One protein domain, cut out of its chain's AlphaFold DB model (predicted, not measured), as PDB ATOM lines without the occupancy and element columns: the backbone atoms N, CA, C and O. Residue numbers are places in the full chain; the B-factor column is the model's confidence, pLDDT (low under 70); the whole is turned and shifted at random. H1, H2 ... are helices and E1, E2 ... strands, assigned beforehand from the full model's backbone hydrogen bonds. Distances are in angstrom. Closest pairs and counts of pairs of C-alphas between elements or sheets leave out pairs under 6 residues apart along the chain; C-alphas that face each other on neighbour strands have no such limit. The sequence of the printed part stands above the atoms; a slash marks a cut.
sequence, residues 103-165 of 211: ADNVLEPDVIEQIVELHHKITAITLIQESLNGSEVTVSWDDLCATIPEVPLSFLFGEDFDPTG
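AT A GLANCE: This is residues 103 to 165 of the 211 residues of the protein "Hypothetical protein" of Cyprideis torosa (UniProt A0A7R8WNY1). An open, forked shape with no packed core: the long helix H1 makes one arm, an extended stretch from H2 through residues 143 to 152 to H3 makes another, and the two diverge from the place where the end of H1 comes near H2. Beyond that place the chain folds back on itself in a small hairpin of two short strands, E1 and E2, at the far end from H3. The printed part has 63 residues, with three named helices and two named strands in the order H1, E1, E2, H2, H3; the sheet has the order E1 - E2 and is antiparallel, and the class is mixed, helices and strands. The whole is extended, with a radius of gyration of the C-alphas of 19.6 A, and only just flat, spanning 56 by 38 by 17 A.

IN THESE COORDINATES: The printed part begins at Ala 103, and residues 103 to 108 hold no named element. H1 is residues 109 to 123, 21.1 A from first to last C-alpha, from C-alpha 109 at (-55.617, -20.302, 37.836) to C-alpha 123 at (-45.593, -2.457, 43.148). E1 is residues 127 to 130, 9.9 A long, and E2 is residues 136 to 139, 9.6 A long. H2 is residues 141 to 144, 5.4 A long. H3 is residues 153 to 157, 5.9 A long, and ends with C-alpha 157 at (-40.841, -24.954, 64.758).

HOW THE PARTS SIT: H1 touches no helix. H1 and H2 are close but not clearly touching, with 1 pair of C-alphas within 8 A, the closest being those of Thr 123 and Trp 141, 5.5 A apart. H1 and E2 are apart. E1 and E2 form a hairpin, antiparallel with 145 degrees between their directions. The C-alphas of Ile 128 and Thr 138 face each other at 4.7 A. N 129 and O 137 are within hydrogen-bond range at 2.9 A, as are N 139 and O 127 at 2.8 A. E1 and H2 are apart. H3 is apart from H1, E1, E2 and H2. In H1 and H3 every O i to N i+4 pair is within hydrogen-bond range; H2, with four residues, is too short for such a pair, and its 1 pair of O i to N i+3 is within range.

THE WHOLE: The two C-alphas farthest apart are those of Gly 134 and Gly 165, at 56.4 A. Residues 116 to 121, which belong to H1, stand free, as do residues 143 to 152 and residues 155 to 160, of which 155 to 157 belong to H3. The printed part has no cut. The links H1 to E1, E1 to E2 and E2 to H2 are tight; H2 to H3, with 8 residues, is short, and no link is long. The mean pLDDT of the printed part is 79.8, and the model's confidence is under 70 at residue 132 and residues 152 to 165.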
ATOM      1  N   ALA A 103     -64.503 -13.696  43.652       92.56
ATOM      2  CA  ALA A 103     -64.828 -14.490  42.469       92.56
ATOM      3  C   ALA A 103     -65.612 -15.739  42.905       92.56
ATOM      4  O   ALA A 103     -65.545 -16.119  44.077       92.56
ATOM      5  N   ASP A 104     -66.315 -16.393  41.976       93.56
ATOM      6  CA  ASP A 104     -67.036 -17.643  42.267       93.56
ATOM      7  C   ASP A 104     -66.083 -18.745  42.769       93.56
ATOM      8  O   ASP A 104     -66.420 -19.498  43.684       93.56
ATOM      9  N   ASN A 105     -64.861 -18.793  42.224       90.88
ATOM     10  CA  ASN A 105     -63.753 -19.590  42.739       90.88
ATOM     11  C   ASN A 105     -62.438 -18.799  42.676       90.88
ATOM     12  O   ASN A 105     -61.840 -18.631  41.619       90.88
ATOM     13  N   VAL A 106     -61.954 -18.346  43.831       92.38
ATOM     14  CA  VAL A 106     -60.710 -17.561  43.937       92.38
ATOM     15  C   VAL A 106     -59.434 -18.374  43.689       92.38
ATOM     16  O   VAL A 106     -58.369 -17.788  43.523       92.38
ATOM     17  N   LEU A 107     -59.525 -19.708  43.676       93.06
ATOM     18  CA  LEU A 107     -58.388 -20.608  43.449       93.06
ATOM     19  C   LEU A 107     -58.248 -21.039  41.984       93.06
ATOM     20  O   LEU A 107     -57.377 -21.849  41.663       93.06
ATOM     21  N   GLU A 108     -59.114 -20.549  41.100       95.38
ATOM     22  CA  GLU A 108     -58.991 -20.810  39.670       95.38
ATOM     23  C   GLU A 108     -57.716 -20.135  39.127       95.38
ATOM     24  O   GLU A 108     -57.442 -18.984  39.484       95.38
ATOM     25  N   PRO A 109     -56.906 -20.824  38.297       94.06
ATOM     26  CA  PRO A 109     -55.617 -20.302  37.836       94.06
ATOM     27  C   PRO A 109     -55.745 -18.938  37.150       94.06
ATOM     28  O   PRO A 109     -54.937 -18.052  37.422       94.06
ATOM     29  N   ASP A 110     -56.799 -18.741  36.359       94.50
ATOM     30  CA  ASP A 110     -57.072 -17.486  35.652       94.50
ATOM     31  C   ASP A 110     -57.318 -16.312  36.621       94.50
ATOM     32  O   ASP A 110     -56.967 -15.168  36.329       94.50
ATOM     33  N   VAL A 111     -57.907 -16.576  37.794       93.69
ATOM     34  CA  VAL A 111     -58.148 -15.563  38.836       93.69
ATOM     35  C   VAL A 111     -56.850 -15.240  39.573       93.69
ATOM     36  O   VAL A 111     -56.555 -14.072  39.826       93.69
ATOM     37  N   ILE A 112     -56.040 -16.254  39.880       95.94
ATOM     38  CA  ILE A 112     -54.733 -16.068  40.523       95.94
ATOM     39  C   ILE A 112     -53.797 -15.256  39.619       95.94
ATOM     40  O   ILE A 112     -53.118 -14.351  40.105       95.94
ATOM     41  N   GLU A 113     -53.790 -15.525  38.312       96.25
ATOM     42  CA  GLU A 113     -52.995 -14.766  37.341       96.25
ATOM     43  C   GLU A 113     -53.356 -13.274  37.363       96.25
ATOM     44  O   GLU A 113     -52.471 -12.421  37.443       96.25
ATOM     45  N   GLN A 114     -54.651 -12.948  37.412       93.31
ATOM     46  CA  GLN A 114     -55.118 -11.563  37.518       93.31
ATOM     47  C   GLN A 114     -54.701 -10.895  38.835       93.31
ATOM     48  O   GLN A 114     -54.355  -9.711  38.845       93.31
ATOM     49  N   ILE A 115     -54.704 -11.633  39.948       95.12
ATOM     50  CA  ILE A 115     -54.243 -11.122  41.249       95.12
ATOM     51  C   ILE A 115     -52.748 -10.795  41.196       95.12
ATOM     52  O   ILE A 115     -52.329  -9.740  41.675       95.12
ATOM     53  N   VAL A 116     -51.942 -11.669  40.590       95.44
ATOM     54  CA  VAL A 116     -50.500 -11.451  40.416       95.44
ATOM     55  C   VAL A 116     -50.239 -10.253  39.504       95.44
ATOM     56  O   VAL A 116     -49.418  -9.394  39.833       95.44
ATOM     57  N   GLU A 117     -50.974 -10.129  38.399       96.00
ATOM     58  CA  GLU A 117     -50.867  -8.974  37.505       96.00
ATOM     59  C   GLU A 117     -51.215  -7.664  38.234       96.00
ATOM     60  O   GLU A 117     -50.508  -6.662  38.096       96.00
ATOM     61  N   LEU A 118     -52.273  -7.668  39.050       93.44
ATOM     62  CA  LEU A 118     -52.653  -6.524  39.876       93.44
ATOM     63  C   LEU A 118     -51.554  -6.170  40.885       93.44
ATOM     64  O   LEU A 118     -51.211  -4.996  41.026       93.44
ATOM     65  N   HIS A 119     -50.977  -7.170  41.551       93.06
ATOM     66  CA  HIS A 119     -49.883  -6.971  42.495       93.06
ATOM     67  C   HIS A 119     -48.674  -6.305  41.823       93.06
ATOM     68  O   HIS A 119     -48.172  -5.304  42.330       93.06
ATOM     69  N   HIS A 120     -48.267  -6.781  40.643       94.62
ATOM     70  CA  HIS A 120     -47.181  -6.170  39.870       94.62
ATOM     71  C   HIS A 120     -47.478  -4.731  39.447       94.62
ATOM     72  O   HIS A 120     -46.592  -3.878  39.470       94.62
ATOM     73  N   LYS A 121     -48.726  -4.433  39.070       92.94
ATOM     74  CA  LYS A 121     -49.128  -3.062  38.726       92.94
ATOM     75  C   LYS A 121     -49.029  -2.122  39.921       92.94
ATOM     76  O   LYS A 121     -48.644  -0.977  39.727       92.94
ATOM     77  N   ILE A 122     -49.369  -2.590  41.122       90.75
ATOM     78  CA  ILE A 122     -49.307  -1.790  42.351       90.75
ATOM     79  C   ILE A 122     -47.853  -1.549  42.773       90.75
ATOM     80  O   ILE A 122     -47.493  -0.413  43.072       90.75
ATOM     81  N   THR A 123     -47.007  -2.579  42.751       89.12
ATOM     82  CA  THR A 123     -45.593  -2.457  43.148       89.12
ATOM     83  C   THR A 123     -44.768  -1.618  42.171       89.12
ATOM     84  O   THR A 123     -43.793  -0.990  42.572       89.12
ATOM     85  N   ALA A 124     -45.187  -1.531  40.905       90.75
ATOM     86  CA  ALA A 124     -44.557  -0.674  39.903       90.75
ATOM     87  C   ALA A 124     -44.893   0.827  40.042       90.75
ATOM     88  O   ALA A 124     -44.332   1.644  39.306       90.75
ATOM     89  N   ILE A 125     -45.808   1.214  40.938       88.69
ATOM     90  CA  ILE A 125     -46.180   2.620  41.135       88.69
ATOM     91  C   ILE A 125     -45.027   3.359  41.816       88.69
ATOM     92  O   ILE A 125     -44.602   3.005  42.914       88.69
ATOM     93  N   THR A 126     -44.568   4.440  41.189       88.19
ATOM     94  CA  THR A 126     -43.609   5.378  41.777       88.19
ATOM     95  C   THR A 126     -44.299   6.696  42.086       88.19
ATOM     96  O   THR A 126     -45.053   7.239  41.274       88.19
ATOM     97  N   LEU A 127     -44.073   7.203  43.296       86.25
ATOM     98  CA  LEU A 127     -44.635   8.466  43.751       86.25
ATOM     99  C   LEU A 127     -43.543   9.526  43.782       86.25
ATOM    100  O   LEU A 127     -42.437   9.293  44.259       86.25
ATOM    101  N   ILE A 128     -43.877  10.711  43.293       83.88
ATOM    102  CA  ILE A 128     -43.033  11.891  43.414       83.88
ATOM    103  C   ILE A 128     -43.506  12.644  44.653       83.88
ATOM    104  O   ILE A 128     -44.657  13.085  44.705       83.88
ATOM    105  N   GLN A 129     -42.643  12.763  45.660       78.94
ATOM    106  CA  GLN A 129     -42.932  13.533  46.866       78.94
ATOM    107  C   GLN A 129     -41.955  14.697  47.007       78.94
ATOM    108  O   GLN A 129     -40.748  14.559  46.806       78.94
ATOM    109  N   GLU A 130     -42.486  15.856  47.388       74.88
ATOM    110  CA  GLU A 130     -41.659  16.982  47.808       74.88
ATOM    111  C   GLU A 130     -41.130  16.712  49.218       74.88
ATOM    112  O   GLU A 130     -41.887  16.584  50.182       74.88
ATOM    113  N   SER A 131     -39.808  16.611  49.337       71.62
ATOM    114  CA  SER A 131     -39.145  16.487  50.630       71.62
ATOM    115  C   SER A 131     -39.198  17.812  51.396       71.62
ATOM    116  O   SER A 131     -39.255  18.890  50.807       71.62
ATOM    117  N   LEU A 132     -39.066  17.742  52.724       65.75
ATOM    118  CA  LEU A 132     -38.984  18.892  53.640       65.75
ATOM    119  C   LEU A 132     -37.914  19.936  53.244       65.75
ATOM    120  O   LEU A 132     -38.015  21.091  53.646       65.75
ATOM    121  N   ASN A 133     -36.922  19.551  52.432       74.62
ATOM    122  CA  ASN A 133     -35.870  20.433  51.911       74.62
ATOM    123  C   ASN A 133     -36.170  21.025  50.515       74.62
ATOM    124  O   ASN A 133     -35.287  21.639  49.920       74.62
ATOM    125  N   GLY A 134     -37.372  20.821  49.965       73.62
ATOM    126  CA  GLY A 134     -37.753  21.268  48.618       73.62
ATOM    127  C   GLY A 134     -37.119  20.457  47.481       73.62
ATOM    128  O   GLY A 134     -37.199  20.856  46.323       73.62
ATOM    129  N   SER A 135     -36.470  19.334  47.802       75.06
ATOM    130  CA  SER A 135     -35.981  18.380  46.807       75.06
ATOM    131  C   SER A 135     -37.101  17.421  46.434       75.06
ATOM    132  O   SER A 135     -37.730  16.828  47.311       75.06
ATOM    133  N   GLU A 136     -37.300  17.232  45.139       78.62
ATOM    134  CA  GLU A 136     -38.166  16.191  44.603       78.62
ATOM    135  C   GLU A 136     -37.509  14.825  44.840       78.62
ATOM    136  O   GLU A 136     -36.356  14.610  44.459       78.62
ATOM    137  N   VAL A 137     -38.205  13.926  45.537       83.31
ATOM    138  CA  VAL A 137     -37.741  12.564  45.812       83.31
ATOM    139  C   VAL A 137     -38.744  11.590  45.213       83.31
ATOM    140  O   VAL A 137     -39.936  11.631  45.517       83.31
ATOM    141  N   THR A 138     -38.251  10.709  44.350       84.94
ATOM    142  CA  THR A 138     -39.013   9.573  43.837       84.94
ATOM    143  C   THR A 138     -38.986   8.459  44.872       84.94
ATOM    144  O   THR A 138     -37.909   7.963  45.199       84.94
ATOM    145  N   VAL A 139     -40.154   8.078  45.372       86.12
ATOM    146  CA  VAL A 139     -40.326   7.022  46.369       86.12
ATOM    147  C   VAL A 139     -40.995   5.823  45.699       86.12
ATOM    148  O   VAL A 139     -42.025   5.975  45.031       86.12
ATOM    149  N   SER A 140     -40.390   4.647  45.847       86.62
ATOM    150  CA  SER A 140     -40.904   3.380  45.323       86.62
ATOM    151  C   SER A 140     -41.587   2.547  46.415       86.62
ATOM    152  O   SER A 140     -41.532   2.883  47.599       86.62
ATOM    153  N   TRP A 141     -42.264   1.465  46.021       85.62
ATOM    154  CA  TRP A 141     -42.941   0.556  46.954       85.62
ATOM    155  C   TRP A 141     -41.980  -0.042  47.995       85.62
ATOM    156  O   TRP A 141     -42.302  -0.085  49.183       85.62
ATOM    157  N   ASP A 142     -40.773  -0.413  47.565       84.38
ATOM    158  CA  ASP A 142     -39.749  -1.023  48.420       84.38
ATOM    159  C   ASP A 142     -39.199  -0.053  49.478       84.38
ATOM    160  O   ASP A 142     -38.722  -0.487  50.523       84.38
ATOM    161  N   ASP A 143     -39.307   1.260  49.244       83.31
ATOM    162  CA  ASP A 143     -38.871   2.288  50.197       83.31
ATOM    163  C   ASP A 143     -39.912   2.551  51.303       83.31
ATOM    164  O   ASP A 143     -39.573   3.076  52.364       83.31
ATOM    165  N   LEU A 144     -41.190   2.234  51.051       83.06
ATOM    166  CA  LEU A 144     -42.315   2.526  51.953       83.06
ATOM    167  C   LEU A 144     -42.784   1.312  52.749       83.06
ATOM    168  O   LEU A 144     -43.337   1.470  53.840       83.06
ATOM    169  N   CYS A 145     -42.645   0.111  52.192       83.25
ATOM    170  CA  CYS A 145     -43.143  -1.093  52.832       83.25
ATOM    171  C   CYS A 145     -42.224  -1.565  53.957       83.25
ATOM    172  O   CYS A 145     -41.003  -1.581  53.839       83.25
ATOM    173  N   ALA A 146     -42.835  -1.994  55.061       79.62
ATOM    174  CA  ALA A 146     -42.096  -2.573  56.168       79.62
ATOM    175  C   ALA A 146     -41.574  -3.963  55.791       79.62
ATOM    176  O   ALA A 146     -42.347  -4.876  55.494       79.62
ATOM    177  N   THR A 147     -40.256  -4.125  55.851       79.38
ATOM    178  CA  THR A 147     -39.610  -5.428  55.706       79.38
ATOM    179  C   THR A 147     -39.768  -6.208  57.000       79.38
ATOM    180  O   THR A 147     -39.280  -5.797  58.055       79.38
ATOM    181  N   ILE A 148     -40.448  -7.351  56.926       74.44
ATOM    182  CA  ILE A 148     -40.552  -8.271  58.057       74.44
ATOM    183  C   ILE A 148     -39.169  -8.910  58.259       74.44
ATOM    184  O   ILE A 148     -38.609  -9.436  57.294       74.44
ATOM    185  N   PRO A 149     -38.592  -8.873  59.474       71.94
ATOM    186  CA  PRO A 149     -37.326  -9.539  59.732       71.94
ATOM    187  C   PRO A 149     -37.489 -11.053  59.573       71.94
ATOM    188  O   PRO A 149     -38.447 -11.644  60.074       71.94
ATOM    189  N   GLU A 150     -36.540 -11.685  58.885       71.81
ATOM    190  CA  GLU A 150     -36.495 -13.138  58.752       71.81
ATOM    191  C   GLU A 150     -36.277 -13.764  60.133       71.81
ATOM    192  O   GLU A 150     -35.194 -13.679  60.718       71.81
ATOM    193  N   VAL A 151     -37.321 -14.390  60.673       73.69
ATOM    194  CA  VAL A 151     -37.187 -15.254  61.843       73.69
ATOM    195  C   VAL A 151     -36.738 -16.637  61.368       73.69
ATOM    196  O   VAL A 151     -37.347 -17.197  60.451       73.69
ATOM    197  N   PRO A 152     -35.668 -17.213  61.938       68.94
ATOM    198  CA  PRO A 152     -35.230 -18.540  61.541       68.94
ATOM    199  C   PRO A 152     -36.324 -19.560  61.873       68.94
ATOM    200  O   PRO A 152     -36.915 -19.522  62.950       68.94
ATOM    201  N   LEU A 153     -36.575 -20.502  60.958       67.81
ATOM    202  CA  LEU A 153     -37.582 -21.559  61.130       67.81
ATOM    203  C   LEU A 153     -37.377 -22.378  62.413       67.81
ATOM    204  O   LEU A 153     -38.349 -22.844  62.995       67.81
ATOM    205  N   SER A 154     -36.139 -22.486  62.902       65.94
ATOM    206  CA  SER A 154     -35.830 -23.109  64.195       65.94
ATOM    207  C   SER A 154     -36.493 -22.408  65.386       65.94
ATOM    208  O   SER A 154     -36.789 -23.055  66.385       65.94
ATOM    209  N   PHE A 155     -36.763 -21.104  65.282       63.69
ATOM    210  CA  PHE A 155     -37.487 -20.334  66.293       63.69
ATOM    211  C   PHE A 155     -39.000 -20.599  66.249       63.69
ATOM    212  O   PHE A 155     -39.648 -20.587  67.288       63.69
ATOM    213  N   LEU A 156     -39.564 -20.865  65.063       62.94
ATOM    214  CA  LEU A 156     -41.002 -21.109  64.881       62.94
ATOM    215  C   LEU A 156     -41.410 -22.574  65.086       62.94
ATOM    216  O   LEU A 156     -42.530 -22.838  65.509       62.94
ATOM    217  N   PHE A 157     -40.524 -23.521  64.779       66.38
ATOM    218  CA  PHE A 157     -40.841 -24.954  64.758       66.38
ATOM    219  C   PHE A 157     -40.054 -25.778  65.790       66.38
ATOM    220  O   PHE A 157     -40.236 -26.993  65.863       66.38
ATOM    221  N   GLY A 158     -39.213 -25.133  66.608       57.91
ATOM    222  CA  GLY A 158     -38.291 -25.816  67.516       57.91
ATOM    223  C   GLY A 158     -37.149 -26.522  66.773       57.91
ATOM    224  O   GLY A 158     -37.158 -26.648  65.548       57.91
ATOM    225  N   GLU A 159     -36.137 -26.986  67.510       59.47
ATOM    226  CA  GLU A 159     -34.925 -27.620  66.952       59.47
ATOM    227  C   GLU A 159     -35.173 -28.953  66.205       59.47
ATOM    228  O   GLU A 159     -34.237 -29.506  65.632       59.47
ATOM    229  N   ASP A 160     -36.415 -29.443  66.142       57.16
ATOM    230  CA  ASP A 160     -36.773 -30.743  65.554       57.16
ATOM    231  C   ASP A 160     -37.296 -30.667  64.099       57.16
ATOM    232  O   ASP A 160     -37.736 -31.677  63.541       57.16
ATOM    233  N   PHE A 161     -37.270 -29.497  63.446       50.97
ATOM    234  CA  PHE A 161     -37.762 -29.357  62.067       50.97
ATOM    235  C   PHE A 161     -36.748 -29.865  61.023       50.97
ATOM    236  O   PHE A 161     -35.812 -29.162  60.641       50.97
ATOM    237  N   ASP A 162     -36.962 -31.089  60.528       50.12
ATOM    238  CA  ASP A 162     -36.249 -31.667  59.380       50.12
ATOM    239  C   ASP A 162     -36.850 -31.150  58.049       50.12
ATOM    240  O   ASP A 162     -37.995 -31.481  57.721       50.12
ATOM    241  N   PRO A 163     -36.101 -30.379  57.234       50.34
ATOM    242  CA  PRO A 163     -36.596 -29.784  55.989       50.34
ATOM    243  C   PRO A 163     -36.845 -30.801  54.858       50.34
ATOM    244  O   PRO A 163     -37.276 -30.410  53.773       50.34
ATOM    245  N   THR A 164     -36.573 -32.092  55.075       54.91
ATOM    246  CA  THR A 164     -36.813 -33.161  54.088       54.91
ATOM    247  C   THR A 164     -38.019 -34.055  54.411       54.91
ATOM    248  O   THR A 164     -38.370 -34.933  53.618       54.91
ATOM    249  N   GLY A 165     -38.693 -33.811  55.540       42.41
ATOM    250  CA  GLY A 165     -39.851 -34.574  56.001       42.41
ATOM    251  C   GLY A 165     -41.180 -34.073  55.430       42.41
ATOM    252  O   GLY A 165     -41.496 -32.889  55.467       42.41
TER     253      GLY A 165